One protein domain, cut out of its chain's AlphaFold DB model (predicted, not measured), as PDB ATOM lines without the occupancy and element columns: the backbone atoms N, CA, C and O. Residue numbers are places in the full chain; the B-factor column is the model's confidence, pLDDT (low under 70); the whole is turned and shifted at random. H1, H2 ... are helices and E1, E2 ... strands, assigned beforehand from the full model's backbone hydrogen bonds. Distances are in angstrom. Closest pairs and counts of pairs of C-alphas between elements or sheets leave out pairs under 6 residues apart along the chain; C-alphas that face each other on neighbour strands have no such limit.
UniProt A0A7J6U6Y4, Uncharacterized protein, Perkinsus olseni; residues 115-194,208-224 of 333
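This is residues 115 to 194 and 208 to 224 of the 333 residues of an uncharacterized protein of Perkinsus olseni (UniProt A0A7J6U6Y4). H2 stands near the middle of a mostly helical domain, with the short strand E1 on one side of it and H4 on the other, while H1 and H3 lie towards opposite ends of the longest axis. The last turn of H4 meets the middle of H1 nearly as the stem of a T, and two long stretches without a named element, residues 115 to 127 and 171 to 185, make much of the body on the side of H2 away from H1. The printed part has 97 residues, with one named strand and four named helices in the order E1, H1, H2, H3, H4; E1 pairs with no named strand. The whole is compact, with a radius of gyration of the C-alphas of 12.7 A and spans of 35 by 28 by 23 A.

The printed part begins with Leu 115, and residues 115 to 127 hold no named element. E1 is residues 128 to 130, with C-alpha 128 at (-41.387, 2.583, 27.535). H1, residues 134 to 148, is 20.9 A long from first to last C-alpha and begins at C-alpha 134, (-27.540, 10.964, 36.649). H2, residues 159 to 170, is 16.2 A long. H3, residues 186 to 194, is 12.3 A long. H4, residues 208 to 222, is 21.3 A long and ends at C-alpha 222, (-30.146, 20.029, 26.148).

Residues 115 to 116 form a short antiparallel pairing with residues 128 to 129 of E1. The closest C-alphas of E1 and H2 are those of Phe 129 and Ala 164, 5.8 A apart. H1 and H2 are close but not clearly touching, about perpendicular at 88 degrees; their closest C-alphas, those of Tyr 137 and Arg 159, are 6.3 A apart. H2 and H4 only just touch, with 3 pairs of C-alphas within 8 A, through residues 161 to 165 of H2 and residue 219 of H4. They run the same way at a steep tilt of 66 degrees, and their closest C-alphas, those of Leu 162 and Ala 219, are 5.8 A apart. H1 and H4 touch through residues 140 to 144 and 221 to 222, about perpendicular at 77 degrees. Their closest C-alphas, those of Arg 140 and Met 222, are 5.7 A apart. H3 touches no helix and is apart from E1. In H1, H2, H3 and H4, every O i to N i+4 pair is within hydrogen-bond range.

The two C-alphas farthest apart are those of Leu 147 and Lys 194, 37.4 A. The link from E1 to H1 is tight, that from H1 to H2 short, and that from H2 to H3 long, with 15 residues. Residues 195 to 207 are not printed, and C-alphas 194 and 208 are 21.5 A apart across this cut between H3 and H4. The mean pLDDT of the printed part is 92.1, and no printed residue is under 70; H3 has a mean of 81.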
ATOM      1  N   LEU A 115     -39.427   3.259  32.417       94.38
ATOM      2  CA  LEU A 115     -40.620   4.050  32.736       94.38
ATOM      3  C   LEU A 115     -41.568   4.079  31.528       94.38
ATOM      4  O   LEU A 115     -41.127   3.888  30.400       94.38
ATOM      5  N   LYS A 116     -42.866   4.309  31.763       95.69
ATOM      6  CA  LYS A 116     -43.893   4.371  30.706       95.69
ATOM      7  C   LYS A 116     -43.911   5.730  30.010       95.69
ATOM      8  O   LYS A 116     -43.924   6.742  30.711       95.69
ATOM      9  N   MET A 117     -43.994   5.757  28.682       94.69
ATOM     10  CA  MET A 117     -44.034   6.994  27.897       94.69
ATOM     11  C   MET A 117     -45.300   7.819  28.177       94.69
ATOM     12  O   MET A 117     -45.202   9.033  28.374       94.69
ATOM     13  N   SER A 118     -46.447   7.151  28.363       93.62
ATOM     14  CA  SER A 118     -47.746   7.763  28.698       93.62
ATOM     15  C   SER A 118     -47.778   8.675  29.911       93.62
ATOM     16  O   SER A 118     -48.564   9.619  29.980       93.62
ATOM     17  N   LEU A 119     -46.890   8.450  30.877       91.50
ATOM     18  CA  LEU A 119     -46.812   9.297  32.063       91.50
ATOM     19  C   LEU A 119     -45.992  10.568  31.828       91.50
ATOM     20  O   LEU A 119     -46.141  11.535  32.588       91.50
ATOM     21  N   PHE A 120     -45.108  10.543  30.826       93.19
ATOM     22  CA  PHE A 120     -44.053  11.532  30.657       93.19
ATOM     23  C   PHE A 120     -44.194  12.422  29.432       93.19
ATOM     24  O   PHE A 120     -43.879  13.607  29.554       93.19
ATOM     25  N   VAL A 121     -44.685  11.888  28.314       93.38
ATOM     26  CA  VAL A 121     -44.638  12.585  27.026       93.38
ATOM     27  C   VAL A 121     -45.991  12.667  26.345       93.38
ATOM     28  O   VAL A 121     -46.397  13.770  26.005       93.38
ATOM     29  N   ASP A 122     -46.683  11.548  26.159       92.38
ATOM     30  CA  ASP A 122     -47.958  11.511  25.440       92.38
ATOM     31  C   ASP A 122     -48.866  10.435  26.025       92.38
ATOM     32  O   ASP A 122     -48.506   9.267  25.989       92.38
ATOM     33  N   SER A 123     -50.033  10.827  26.542       89.75
ATOM     34  CA  SER A 123     -50.958   9.936  27.253       89.75
ATOM     35  C   SER A 123     -51.416   8.710  26.457       89.75
ATOM     36  O   SER A 123     -51.789   7.718  27.083       89.75
ATOM     37  N   VAL A 124     -51.358   8.755  25.122       91.31
ATOM     38  CA  VAL A 124     -51.736   7.630  24.250       91.31
ATOM     39  C   VAL A 124     -50.569   6.704  23.890       91.31
ATOM     40  O   VAL A 124     -50.785   5.680  23.249       91.31
ATOM     41  N   ASP A 125     -49.344   7.031  24.306       91.88
ATOM     42  CA  ASP A 125     -48.156   6.226  24.021       91.88
ATOM     43  C   ASP A 125     -47.922   5.154  25.103       91.88
ATOM     44  O   ASP A 125     -47.472   5.426  26.226       91.88
ATOM     45  N   ASP A 126     -48.207   3.901  24.743       92.69
ATOM     46  CA  ASP A 126     -48.012   2.712  25.583       92.69
ATOM     47  C   ASP A 126     -46.553   2.218  25.655       92.69
ATOM     48  O   ASP A 126     -46.247   1.233  26.339       92.69
ATOM     49  N   GLY A 127     -45.631   2.913  24.990       94.50
ATOM     50  CA  GLY A 127     -44.209   2.631  24.968       94.50
ATOM     51  C   GLY A 127     -43.513   2.793  26.321       94.50
ATOM     52  O   GLY A 127     -44.068   3.223  27.343       94.50
ATOM     53  N   SER A 128     -42.227   2.440  26.345       96.06
ATOM     54  CA  SER A 128     -41.387   2.583  27.535       96.06
ATOM     55  C   SER A 128     -39.975   3.013  27.182       96.06
ATOM     56  O   SER A 128     -39.416   2.558  26.191       96.06
ATOM     57  N   PHE A 129     -39.369   3.818  28.051       96.25
ATOM     58  CA  PHE A 129     -38.022   4.347  27.860       96.25
ATOM     59  C   PHE A 129     -37.115   4.014  29.046       96.25
ATOM     60  O   PHE A 129     -37.578   3.808  30.174       96.25
ATOM     61  N   ALA A 130     -35.808   3.972  28.787       96.38
ATOM     62  CA  ALA A 130     -34.781   3.830  29.810       96.38
ATOM     63  C   ALA A 130     -34.435   5.196  30.417       96.38
ATOM     64  O   ALA A 130     -34.263   6.189  29.710       96.38
ATOM     65  N   LEU A 131     -34.332   5.260  31.743       96.19
ATOM     66  CA  LEU A 131     -33.963   6.487  32.441       96.19
ATOM     67  C   LEU A 131     -32.463   6.775  32.285       96.19
ATOM     68  O   LEU A 131     -31.641   5.910  32.582       96.19
ATOM     69  N   LEU A 132     -32.114   8.005  31.899       95.38
ATOM     70  CA  LEU A 132     -30.723   8.443  31.780       95.38
ATOM     71  C   LEU A 132     -29.951   8.306  33.096       95.38
ATOM     72  O   LEU A 132     -30.494   8.538  34.189       95.38
ATOM     73  N   ALA A 133     -28.652   8.027  32.973       95.56
ATOM     74  CA  ALA A 133     -27.718   8.119  34.085       95.56
ATOM     75  C   ALA A 133     -27.728   9.541  34.674       95.56
ATOM     76  O   ALA A 133     -27.985  10.537  33.984       95.56
ATOM     77  N   MET A 134     -27.498   9.656  35.985       95.00
ATOM     78  CA  MET A 134     -27.540  10.964  36.649       95.00
ATOM     79  C   MET A 134     -26.402  11.866  36.162       95.00
ATOM     80  O   MET A 134     -26.566  13.082  36.054       95.00
ATOM     81  N   GLU A 135     -25.272  11.258  35.835       96.12
ATOM     82  CA  GLU A 135     -24.059  11.868  35.311       96.12
ATOM     83  C   GLU A 135     -24.324  12.487  33.931       96.12
ATOM     84  O   GLU A 135     -24.009  13.659  33.704       96.12
ATOM     85  N   ASP A 136     -25.007  11.755  33.046       96.19
ATOM     86  CA  ASP A 136     -25.393  12.229  31.712       96.19
ATOM     87  C   ASP A 136     -26.377  13.396  31.786       96.19
ATOM     88  O   ASP A 136     -26.218  14.408  31.101       96.19
ATOM     89  N   TYR A 137     -27.381  13.305  32.659       96.88
ATOM     90  CA  TYR A 137     -28.308  14.412  32.884       96.88
ATOM     91  C   TYR A 137     -27.585  15.654  33.432       96.88
ATOM     92  O   TYR A 137     -27.788  16.769  32.946       96.88
ATOM     93  N   SER A 138     -26.709  15.465  34.421       96.44
ATOM     94  CA  SER A 138     -25.979  16.559  35.074       96.44
ATOM     95  C   SER A 138     -25.004  17.244  34.120       96.44
ATOM     96  O   SER A 138     -24.891  18.470  34.141       96.44
ATOM     97  N   SER A 139     -24.329  16.481  33.256       96.81
ATOM     98  CA  SER A 139     -23.419  17.028  32.246       96.81
ATOM     99  C   SER A 139     -24.166  17.861  31.199       96.81
ATOM    100  O   SER A 139     -23.750  18.985  30.911       96.81
ATOM    101  N   ARG A 140     -25.318  17.384  30.707       96.50
ATOM    102  CA  ARG A 140     -26.188  18.136  29.783       96.50
ATOM    103  C   ARG A 140     -26.728  19.414  30.418       96.50
ATOM    104  O   ARG A 140     -26.710  20.465  29.784       96.50
ATOM    105  N   LEU A 141     -27.155  19.350  31.680       95.25
ATOM    106  CA  LEU A 141     -27.627  20.526  32.412       95.25
ATOM    107  C   LEU A 141     -26.503  21.543  32.645       95.25
ATOM    108  O   LEU A 141     -26.724  22.744  32.507       95.25
ATOM    109  N   LYS A 142     -25.291  21.077  32.968       95.00
ATOM    110  CA  LYS A 142     -24.112  21.938  33.115       95.00
ATOM    111  C   LYS A 142     -23.779  22.645  31.802       95.00
ATOM    112  O   LYS A 142     -23.586  23.855  31.815       95.00
ATOM    113  N   PHE A 143     -23.757  21.915  30.688       92.81
ATOM    114  CA  PHE A 143     -23.537  22.488  29.359       92.81
ATOM    115  C   PHE A 143     -24.602  23.536  29.008       92.81
ATOM    116  O   PHE A 143     -24.274  24.639  28.584       92.81
ATOM    117  N   PHE A 144     -25.874  23.234  29.266       93.62
ATOM    118  CA  PHE A 144     -26.970  24.176  29.050       93.62
ATOM    119  C   PHE A 144     -26.800  25.469  29.865       93.62
ATOM    120  O   PHE A 144     -26.905  26.561  29.312       93.62
ATOM    121  N   ARG A 145     -26.448  25.366  31.154       93.69
ATOM    122  CA  ARG A 145     -26.181  26.538  32.009       93.69
ATOM    123  C   ARG A 145     -24.965  27.347  31.565       93.69
ATOM    124  O   ARG A 145     -24.956  28.560  31.723       93.69
ATOM    125  N   GLN A 146     -23.943  26.699  31.008       92.44
ATOM    126  CA  GLN A 146     -22.779  27.400  30.459       92.44
ATOM    127  C   GLN A 146     -23.143  28.252  29.239       92.44
ATOM    128  O   GLN A 146     -22.575  29.325  29.068       92.44
ATOM    129  N   LEU A 147     -24.082  27.788  28.413       88.75
ATOM    130  CA  LEU A 147     -24.520  28.512  27.220       88.75
ATOM    131  C   LEU A 147     -25.526  29.628  27.525       88.75
ATOM    132  O   LEU A 147     -25.449  30.691  26.916       88.75
ATOM    133  N   TYR A 148     -26.472  29.390  28.437       87.12
ATOM    134  CA  TYR A 148     -27.649  30.254  28.615       87.12
ATOM    135  C   TYR A 148     -27.791  30.857  30.019       87.12
ATOM    136  O   TYR A 148     -28.735  31.600  30.276       87.12
ATOM    137  N   GLY A 149     -26.861  30.560  30.926       89.25
ATOM    138  CA  GLY A 149     -26.913  31.004  32.316       89.25
ATOM    139  C   GLY A 149     -27.874  30.189  33.183       89.25
ATOM    140  O   GLY A 149     -28.327  29.096  32.825       89.25
ATOM    141  N   ASP A 150     -28.162  30.718  34.370       86.69
ATOM    142  CA  ASP A 150     -29.080  30.078  35.307       86.69
ATOM    143  C   ASP A 150     -30.541  30.290  34.902       86.69
ATOM    144  O   ASP A 150     -30.995  31.400  34.625       86.69
ATOM    145  N   VAL A 151     -31.296  29.193  34.922       85.25
ATOM    146  CA  VAL A 151     -32.717  29.149  34.570       85.25
ATOM    147  C   VAL A 151     -33.530  28.738  35.802       85.25
ATOM    148  O   VAL A 151     -33.090  27.858  36.552       85.25
ATOM    149  N   PRO A 152     -34.725  29.321  36.034       85.12
ATOM    150  CA  PRO A 152     -35.589  28.928  37.140       85.12
ATOM    151  C   PRO A 152     -35.866  27.421  37.157       85.12
ATOM    152  O   PRO A 152     -36.254  26.844  36.144       85.12
ATOM    153  N   VAL A 153     -35.759  26.791  38.332       82.44
ATOM    154  CA  VAL A 153     -35.966  25.337  38.510       82.44
ATOM    155  C   VAL A 153     -37.258  24.807  37.864       82.44
ATOM    156  O   VAL A 153     -37.189  23.759  37.227       82.44
ATOM    157  N   PRO A 154     -38.420  25.492  37.939       87.25
ATOM    158  CA  PRO A 154     -39.647  25.003  37.302       87.25
ATOM    159  C   PRO A 154     -39.590  24.918  35.771       87.25
ATOM    160  O   PRO A 154     -40.436  24.258  35.181       87.25
ATOM    161  N   GLN A 155     -38.639  25.604  35.134       89.25
ATOM    162  CA  GLN A 155     -38.445  25.615  33.683       89.25
ATOM    163  C   GLN A 155     -37.400  24.588  33.221       89.25
ATOM    164  O   GLN A 155     -37.194  24.432  32.018       89.25
ATOM    165  N   ILE A 156     -36.720  23.909  34.149       92.38
ATOM    166  CA  ILE A 156     -35.727  22.882  33.831       92.38
ATOM    167  C   ILE A 156     -36.463  21.547  33.643       92.38
ATOM    168  O   ILE A 156     -37.192  21.133  34.552       92.38
ATOM    169  N   PRO A 157     -36.289  20.851  32.503       95.12
ATOM    170  CA  PRO A 157     -36.888  19.539  32.303       95.12
ATOM    171  C   PRO A 157     -36.340  18.548  33.322       95.12
ATOM    172  O   PRO A 157     -35.142  18.499  33.596       95.12
ATOM    173  N   THR A 158     -37.222  17.731  33.885       95.19
ATOM    174  CA  THR A 158     -36.803  16.650  34.780       95.19
ATOM    175  C   THR A 158     -35.991  15.598  34.023       95.19
ATOM    176  O   THR A 158     -36.088  15.467  32.801       95.19
ATOM    177  N   ARG A 159     -35.210  14.791  34.754       95.69
ATOM    178  CA  ARG A 159     -34.452  13.682  34.158       95.69
ATOM    179  C   ARG A 159     -35.366  12.718  33.407       95.69
ATOM    180  O   ARG A 159     -35.001  12.264  32.329       95.69
ATOM    181  N   GLU A 160     -36.543  12.424  33.954       96.12
ATOM    182  CA  GLU A 160     -37.534  11.575  33.293       96.12
ATOM    183  C   GLU A 160     -38.026  12.181  31.973       96.12
ATOM    184  O   GLU A 160     -37.991  11.493  30.962       96.12
ATOM    185  N   GLN A 161     -38.397  13.467  31.961       96.44
ATOM    186  CA  GLN A 161     -38.816  14.189  30.748       96.44
ATOM    187  C   GLN A 161     -37.743  14.168  29.662       96.44
ATOM    188  O   GLN A 161     -38.026  13.848  28.511       96.44
ATOM    189  N   LEU A 162     -36.500  14.477  30.044       97.25
ATOM    190  CA  LEU A 162     -35.375  14.495  29.115       97.25
ATOM    191  C   LEU A 162     -35.094  13.100  28.539       97.25
ATOM    192  O   LEU A 162     -34.842  12.976  27.347       97.25
ATOM    193  N   SER A 163     -35.161  12.058  29.375       97.31
ATOM    194  CA  SER A 163     -34.921  10.669  28.953       97.31
ATOM    195  C   SER A 163     -36.009  10.171  28.004       97.31
ATOM    196  O   SER A 163     -35.709   9.521  27.009       97.31
ATOM    197  N   ALA A 164     -37.266  10.497  28.303       97.06
ATOM    198  CA  ALA A 164     -38.410  10.095  27.500       97.06
ATOM    199  C   ALA A 164     -38.357  10.724  26.101       97.06
ATOM    200  O   ALA A 164     -38.429  10.020  25.097       97.06
ATOM    201  N   LEU A 165     -38.116  12.039  26.043       97.56
ATOM    202  CA  LEU A 165     -37.946  12.755  24.780       97.56
ATOM    203  C   LEU A 165     -36.716  12.264  24.004       97.56
ATOM    204  O   LEU A 165     -36.776  12.135  22.787       97.56
ATOM    205  N   GLN A 166     -35.613  11.940  24.689       97.56
ATOM    206  CA  GLN A 166     -34.437  11.368  24.034       97.56
ATOM    207  C   GLN A 166     -34.728  10.008  23.395       97.56
ATOM    208  O   GLN A 166     -34.252   9.775  22.291       97.56
ATOM    209  N   SER A 167     -35.474   9.122  24.063       96.88
ATOM    210  CA  SER A 167     -35.835   7.814  23.495       96.88
ATOM    211  C   SER A 167     -36.568   7.982  22.168       96.88
ATOM    212  O   SER A 167     -36.166   7.390  21.177       96.88
ATOM    213  N   ARG A 168     -37.550   8.888  22.132       95.44
ATOM    214  CA  ARG A 168     -38.313   9.199  20.919       95.44
ATOM    215  C   ARG A 168     -37.425   9.717  19.786       95.44
ATOM    216  O   ARG A 168     -37.494   9.248  18.661       95.44
ATOM    217  N   LEU A 169     -36.514  10.634  20.110       95.75
ATOM    218  CA  LEU A 169     -35.554  11.174  19.145       95.75
ATOM    219  C   LEU A 169     -34.565  10.125  18.614       95.75
ATOM    220  O   LEU A 169     -34.119  10.239  17.477       95.75
ATOM    221  N   LEU A 170     -34.184   9.138  19.429       95.75
ATOM    222  CA  LEU A 170     -33.305   8.041  19.003       95.75
ATOM    223  C   LEU A 170     -34.009   7.067  18.053       95.75
ATOM    224  O   LEU A 170     -33.336   6.417  17.258       95.75
ATOM    225  N   GLU A 171     -35.335   6.989  18.127       93.81
ATOM    226  CA  GLU A 171     -36.196   6.230  17.213       93.81
ATOM    227  C   GLU A 171     -36.526   7.025  15.934       93.81
ATOM    228  O   GLU A 171     -37.289   6.564  15.094       93.81
ATOM    229  N   ASP A 172     -35.913   8.204  15.769       90.06
ATOM    230  CA  ASP A 172     -36.120   9.150  14.667       90.06
ATOM    231  C   ASP A 172     -37.559   9.681  14.542       90.06
ATOM    232  O   ASP A 172     -37.927  10.305  13.549       90.06
ATOM    233  N   GLU A 173     -38.366   9.500  15.586       92.50
ATOM    234  CA  GLU A 173     -39.738   9.981  15.642       92.50
ATOM    235  C   GLU A 173     -39.812  11.497  15.879       92.50
ATOM    236  O   GLU A 173     -38.905  12.124  16.445       92.50
ATOM    237  N   SER A 174     -40.949  12.090  15.491       93.69
ATOM    238  CA  SER A 174     -41.243  13.498  15.768       93.69
ATOM    239  C   SER A 174     -41.101  13.808  17.266       93.69
ATOM    240  O   SER A 174     -41.611  13.052  18.100       93.69
ATOM    241  N   PRO A 175     -40.487  14.942  17.657       95.94
ATOM    242  CA  PRO A 175     -40.319  15.350  19.050       95.94
ATOM    243  C   PRO A 175     -41.629  15.893  19.638       95.94
ATOM    244  O   PRO A 175     -41.654  16.917  20.322       95.94
ATOM    245  N   PHE A 176     -42.747  15.234  19.356       95.81
ATOM    246  CA  PHE A 176     -44.035  15.582  19.911       95.81
ATOM    247  C   PHE A 176     -44.043  15.342  21.414       95.81
ATOM    248  O   PHE A 176     -43.528  14.338  21.898       95.81
ATOM    249  N   VAL A 177     -44.665  16.257  22.150       95.69
ATOM    250  CA  VAL A 177     -45.012  16.078  23.558       95.69
ATOM    251  C   VAL A 177     -46.417  16.638  23.765       95.69
ATOM    252  O   VAL A 177     -46.732  17.733  23.288       95.69
ATOM    253  N   ASP A 178     -47.270  15.908  24.471       93.19
ATOM    254  CA  ASP A 178     -48.579  16.398  24.879       93.19
ATOM    255  C   ASP A 178     -48.390  17.369  26.048       93.19
ATOM    256  O   ASP A 178     -48.000  16.981  27.153       93.19
ATOM    257  N   PHE A 179     -48.682  18.651  25.833       92.06
ATOM    258  CA  PHE A 179     -48.560  19.676  26.870       92.06
ATOM    259  C   PHE A 179     -49.575  19.535  28.011       92.06
ATOM    260  O   PHE A 179     -49.440  20.233  29.014       92.06
ATOM    261  N   ARG A 180     -50.545  18.623  27.933       86.12
ATOM    262  CA  ARG A 180     -51.391  18.245  29.076       86.12
ATOM    263  C   ARG A 180     -50.619  17.362  30.060       86.12
ATOM    264  O   ARG A 180     -50.764  17.505  31.273       86.12
ATOM    265  N   VAL A 181     -49.733  16.510  29.545       89.19
ATOM    266  CA  VAL A 181     -48.878  15.598  30.326       89.19
ATOM    267  C   VAL A 181     -47.546  16.260  30.693       89.19
ATOM    268  O   VAL A 181     -47.081  16.146  31.838       89.19
ATOM    269  N   TRP A 182     -46.950  16.971  29.733       92.19
ATOM    270  CA  TRP A 182     -45.657  17.642  29.808       92.19
ATOM    271  C   TRP A 182     -45.765  18.974  30.554       92.19
ATOM    272  O   TRP A 182     -45.959  20.040  29.970       92.19
ATOM    273  N   THR A 183     -45.648  18.911  31.880       90.25
ATOM    274  CA  THR A 183     -45.869  20.059  32.767       90.25
ATOM    275  C   THR A 183     -44.718  20.277  33.760       90.25
ATOM    276  O   THR A 183     -43.968  19.343  34.073       90.25
ATOM    277  N   PRO A 184     -44.558  21.506  34.295       87.31
ATOM    278  CA  PRO A 184     -43.649  21.773  35.401       87.31
ATOM    279  C   PRO A 184     -43.972  20.900  36.615       87.31
ATOM    280  O   PRO A 184     -45.130  20.732  36.991       87.31
ATOM    281  N   GLY A 185     -42.943  20.392  37.294       81.50
ATOM    282  CA  GLY A 185     -43.144  19.641  38.535       81.50
ATOM    283  C   GLY A 185     -43.900  18.324  38.337       81.50
ATOM    284  O   GLY A 185     -44.655  17.914  39.214       81.50
ATOM    285  N   GLN A 186     -43.671  17.627  37.224       81.56
ATOM    286  CA  GLN A 186     -44.377  16.398  36.849       81.56
ATOM    287  C   GLN A 186     -44.446  15.325  37.946       81.56
ATOM    288  O   GLN A 186     -45.484  14.704  38.135       81.56
ATOM    289  N   ARG A 187     -43.393  15.132  38.753       81.12
ATOM    290  CA  ARG A 187     -43.438  14.198  39.900       81.12
ATOM    291  C   ARG A 187     -44.456  14.601  40.972       81.12
ATOM    292  O   ARG A 187     -44.940  13.749  41.712       81.12
ATOM    293  N   LYS A 188     -44.736  15.898  41.122       82.12
ATOM    294  CA  LYS A 188     -45.805  16.397  41.990       82.12
ATOM    295  C   LYS A 188     -47.164  16.082  41.359       82.12
ATOM    296  O   LYS A 188     -47.948  15.430  42.034       82.12
ATOM    297  N   ARG A 189     -47.370  16.389  40.069       84.38
ATOM    298  CA  ARG A 189     -48.587  16.012  39.317       84.38
ATOM    299  C   ARG A 189     -48.884  14.515  39.414       84.38
ATOM    300  O   ARG A 189     -49.960  14.145  39.848       84.38
ATOM    301  N   LEU A 190     -47.913  13.653  39.112       83.75
ATOM    302  CA  LEU A 190     -48.088  12.195  39.151       83.75
ATOM    303  C   LEU A 190     -48.398  11.661  40.559       83.75
ATOM    304  O   LEU A 190     -49.042  10.626  40.700       83.75
ATOM    305  N   ARG A 191     -47.919  12.330  41.618       82.69
ATOM    306  CA  ARG A 191     -48.310  11.998  42.998       82.69
ATOM    307  C   ARG A 191     -49.727  12.472  43.291       82.69
ATOM    308  O   ARG A 191     -50.485  11.731  43.897       82.69
ATOM    309  N   GLU A 192     -50.076  13.674  42.849       79.50
ATOM    310  CA  GLU A 192     -51.420  14.219  43.001       79.50
ATOM    311  C   GLU A 192     -52.453  13.386  42.248       79.50
ATOM    312  O   GLU A 192     -53.477  13.081  42.830       79.50
ATOM    313  N   GLU A 193     -52.185  12.936  41.026       77.06
ATOM    314  CA  GLU A 193     -53.081  12.051  40.266       77.06
ATOM    315  C   GLU A 193     -53.323  10.712  40.958       77.06
ATOM    316  O   GLU A 193     -54.434  10.201  40.939       77.06
ATOM    317  N   LYS A 194     -52.305  10.161  41.630       74.62
ATOM    318  CA  LYS A 194     -52.462   8.931  42.423       74.62
ATOM    319  C   LYS A 194     -53.303   9.134  43.682       74.62
ATOM    320  O   LYS A 194     -53.886   8.174  44.174       74.62
ATOM    321  N   ASN A 208     -51.270  27.202  30.257       79.00
ATOM    322  CA  ASN A 208     -49.952  26.632  30.536       79.00
ATOM    323  C   ASN A 208     -49.070  26.403  29.301       79.00
ATOM    324  O   ASN A 208     -47.904  26.071  29.505       79.00
ATOM    325  N   PHE A 209     -49.539  26.664  28.069       87.12
ATOM    326  CA  PHE A 209     -48.733  26.498  26.844       87.12
ATOM    327  C   PHE A 209     -47.341  27.122  26.985       87.12
ATOM    328  O   PHE A 209     -46.340  26.421  26.882       87.12
ATOM    329  N   ARG A 210     -47.267  28.410  27.358       89.06
ATOM    330  CA  ARG A 210     -45.994  29.130  27.548       89.06
ATOM    331  C   ARG A 210     -45.042  28.406  28.498       89.06
ATOM    332  O   ARG A 210     -43.853  28.287  28.226       89.06
ATOM    333  N   ARG A 211     -45.564  27.929  29.630       89.88
ATOM    334  CA  ARG A 211     -44.763  27.262  30.668       89.88
ATOM    335  C   ARG A 211     -44.276  25.896  30.195       89.88
ATOM    336  O   ARG A 211     -43.113  25.564  30.404       89.88
ATOM    337  N   ASN A 212     -45.149  25.138  29.545       92.88
ATOM    338  CA  ASN A 212     -44.865  23.786  29.077       92.88
ATOM    339  C   ASN A 212     -43.898  23.810  27.884       92.88
ATOM    340  O   ASN A 212     -42.920  23.062  27.867       92.88
ATOM    341  N   PHE A 213     -44.099  24.749  26.956       95.06
ATOM    342  CA  PHE A 213     -43.230  24.956  25.803       95.06
ATOM    343  C   PHE A 213     -41.813  25.360  26.220       95.06
ATOM    344  O   PHE A 213     -40.845  24.875  25.648       95.06
ATOM    345  N   VAL A 214     -41.653  26.197  27.253       94.31
ATOM    346  CA  VAL A 214     -40.318  26.555  27.766       94.31
ATOM    347  C   VAL A 214     -39.547  25.319  28.242       94.31
ATOM    348  O   VAL A 214     -38.373  25.176  27.909       94.31
ATOM    349  N   ILE A 215     -40.201  24.398  28.959       95.31
ATOM    350  CA  ILE A 215     -39.568  23.143  29.396       95.31
ATOM    351  C   ILE A 215     -39.195  22.280  28.187       95.31
ATOM    352  O   ILE A 215     -38.094  21.732  28.141       95.31
ATOM    353  N   PHE A 216     -40.100  22.169  27.211       97.12
ATOM    354  CA  PHE A 216     -39.857  21.428  25.972       97.12
ATOM    355  C   PHE A 216     -38.657  21.988  25.200       97.12
ATOM    356  O   PHE A 216     -37.721  21.253  24.896       97.12
ATOM    357  N   LYS A 217     -38.624  23.305  24.984       96.12
ATOM    358  CA  LYS A 217     -37.504  24.010  24.358       96.12
ATOM    359  C   LYS A 217     -36.188  23.720  25.075       96.12
ATOM    360  O   LYS A 217     -35.208  23.358  24.433       96.12
ATOM    361  N   HIS A 218     -36.148  23.855  26.401       96.69
ATOM    362  CA  HIS A 218     -34.933  23.565  27.162       96.69
ATOM    363  C   HIS A 218     -34.501  22.103  27.016       96.69
ATOM    364  O   HIS A 218     -33.311  21.845  26.856       96.69
ATOM    365  N   ALA A 219     -35.445  21.157  26.999       97.38
ATOM    366  CA  ALA A 219     -35.143  19.750  26.748       97.38
ATOM    367  C   ALA A 219     -34.528  19.540  25.357       97.38
ATOM    368  O   ALA A 219     -33.471  18.924  25.252       97.38
ATOM    369  N   MET A 220     -35.115  20.117  24.307       97.81
ATOM    370  CA  MET A 220     -34.594  20.014  22.940       97.81
ATOM    371  C   MET A 220     -33.187  20.606  22.801       97.81
ATOM    372  O   MET A 220     -32.308  19.988  22.198       97.81
ATOM    373  N   VAL A 221     -32.930  21.758  23.426       96.12
ATOM    374  CA  VAL A 221     -31.598  22.382  23.440       96.12
ATOM    375  C   VAL A 221     -30.592  21.527  24.224       96.12
ATOM    376  O   VAL A 221     -29.474  21.306  23.762       96.12
ATOM    377  N   MET A 222     -30.978  20.972  25.380       96.50
ATOM    378  CA  MET A 222     -30.146  20.029  26.148       96.50
ATOM    379  C   MET A 222     -29.842  18.732  25.376       96.50
ATOM    380  O   MET A 222     -28.805  18.096  25.600       96.50
ATOM    381  N   LEU A 223     -30.733  18.333  24.466       97.00
ATOM    382  CA  LEU A 223     -30.569  17.195  23.558       97.00
ATOM    383  C   LEU A 223     -29.894  17.574  22.232       97.00
ATOM    384  O   LEU A 223     -29.725  16.704  21.380       97.00
ATOM    385  N   LYS A 224     -29.456  18.833  22.090       95.81
ATOM    386  CA  LYS A 224     -28.779  19.385  20.906       95.81
ATOM    387  C   LYS A 224     -29.593  19.238  19.614       95.81
ATOM    388  O   LYS A 224     -29.023  19.060  18.547       95.81
TER     389      LYS A 224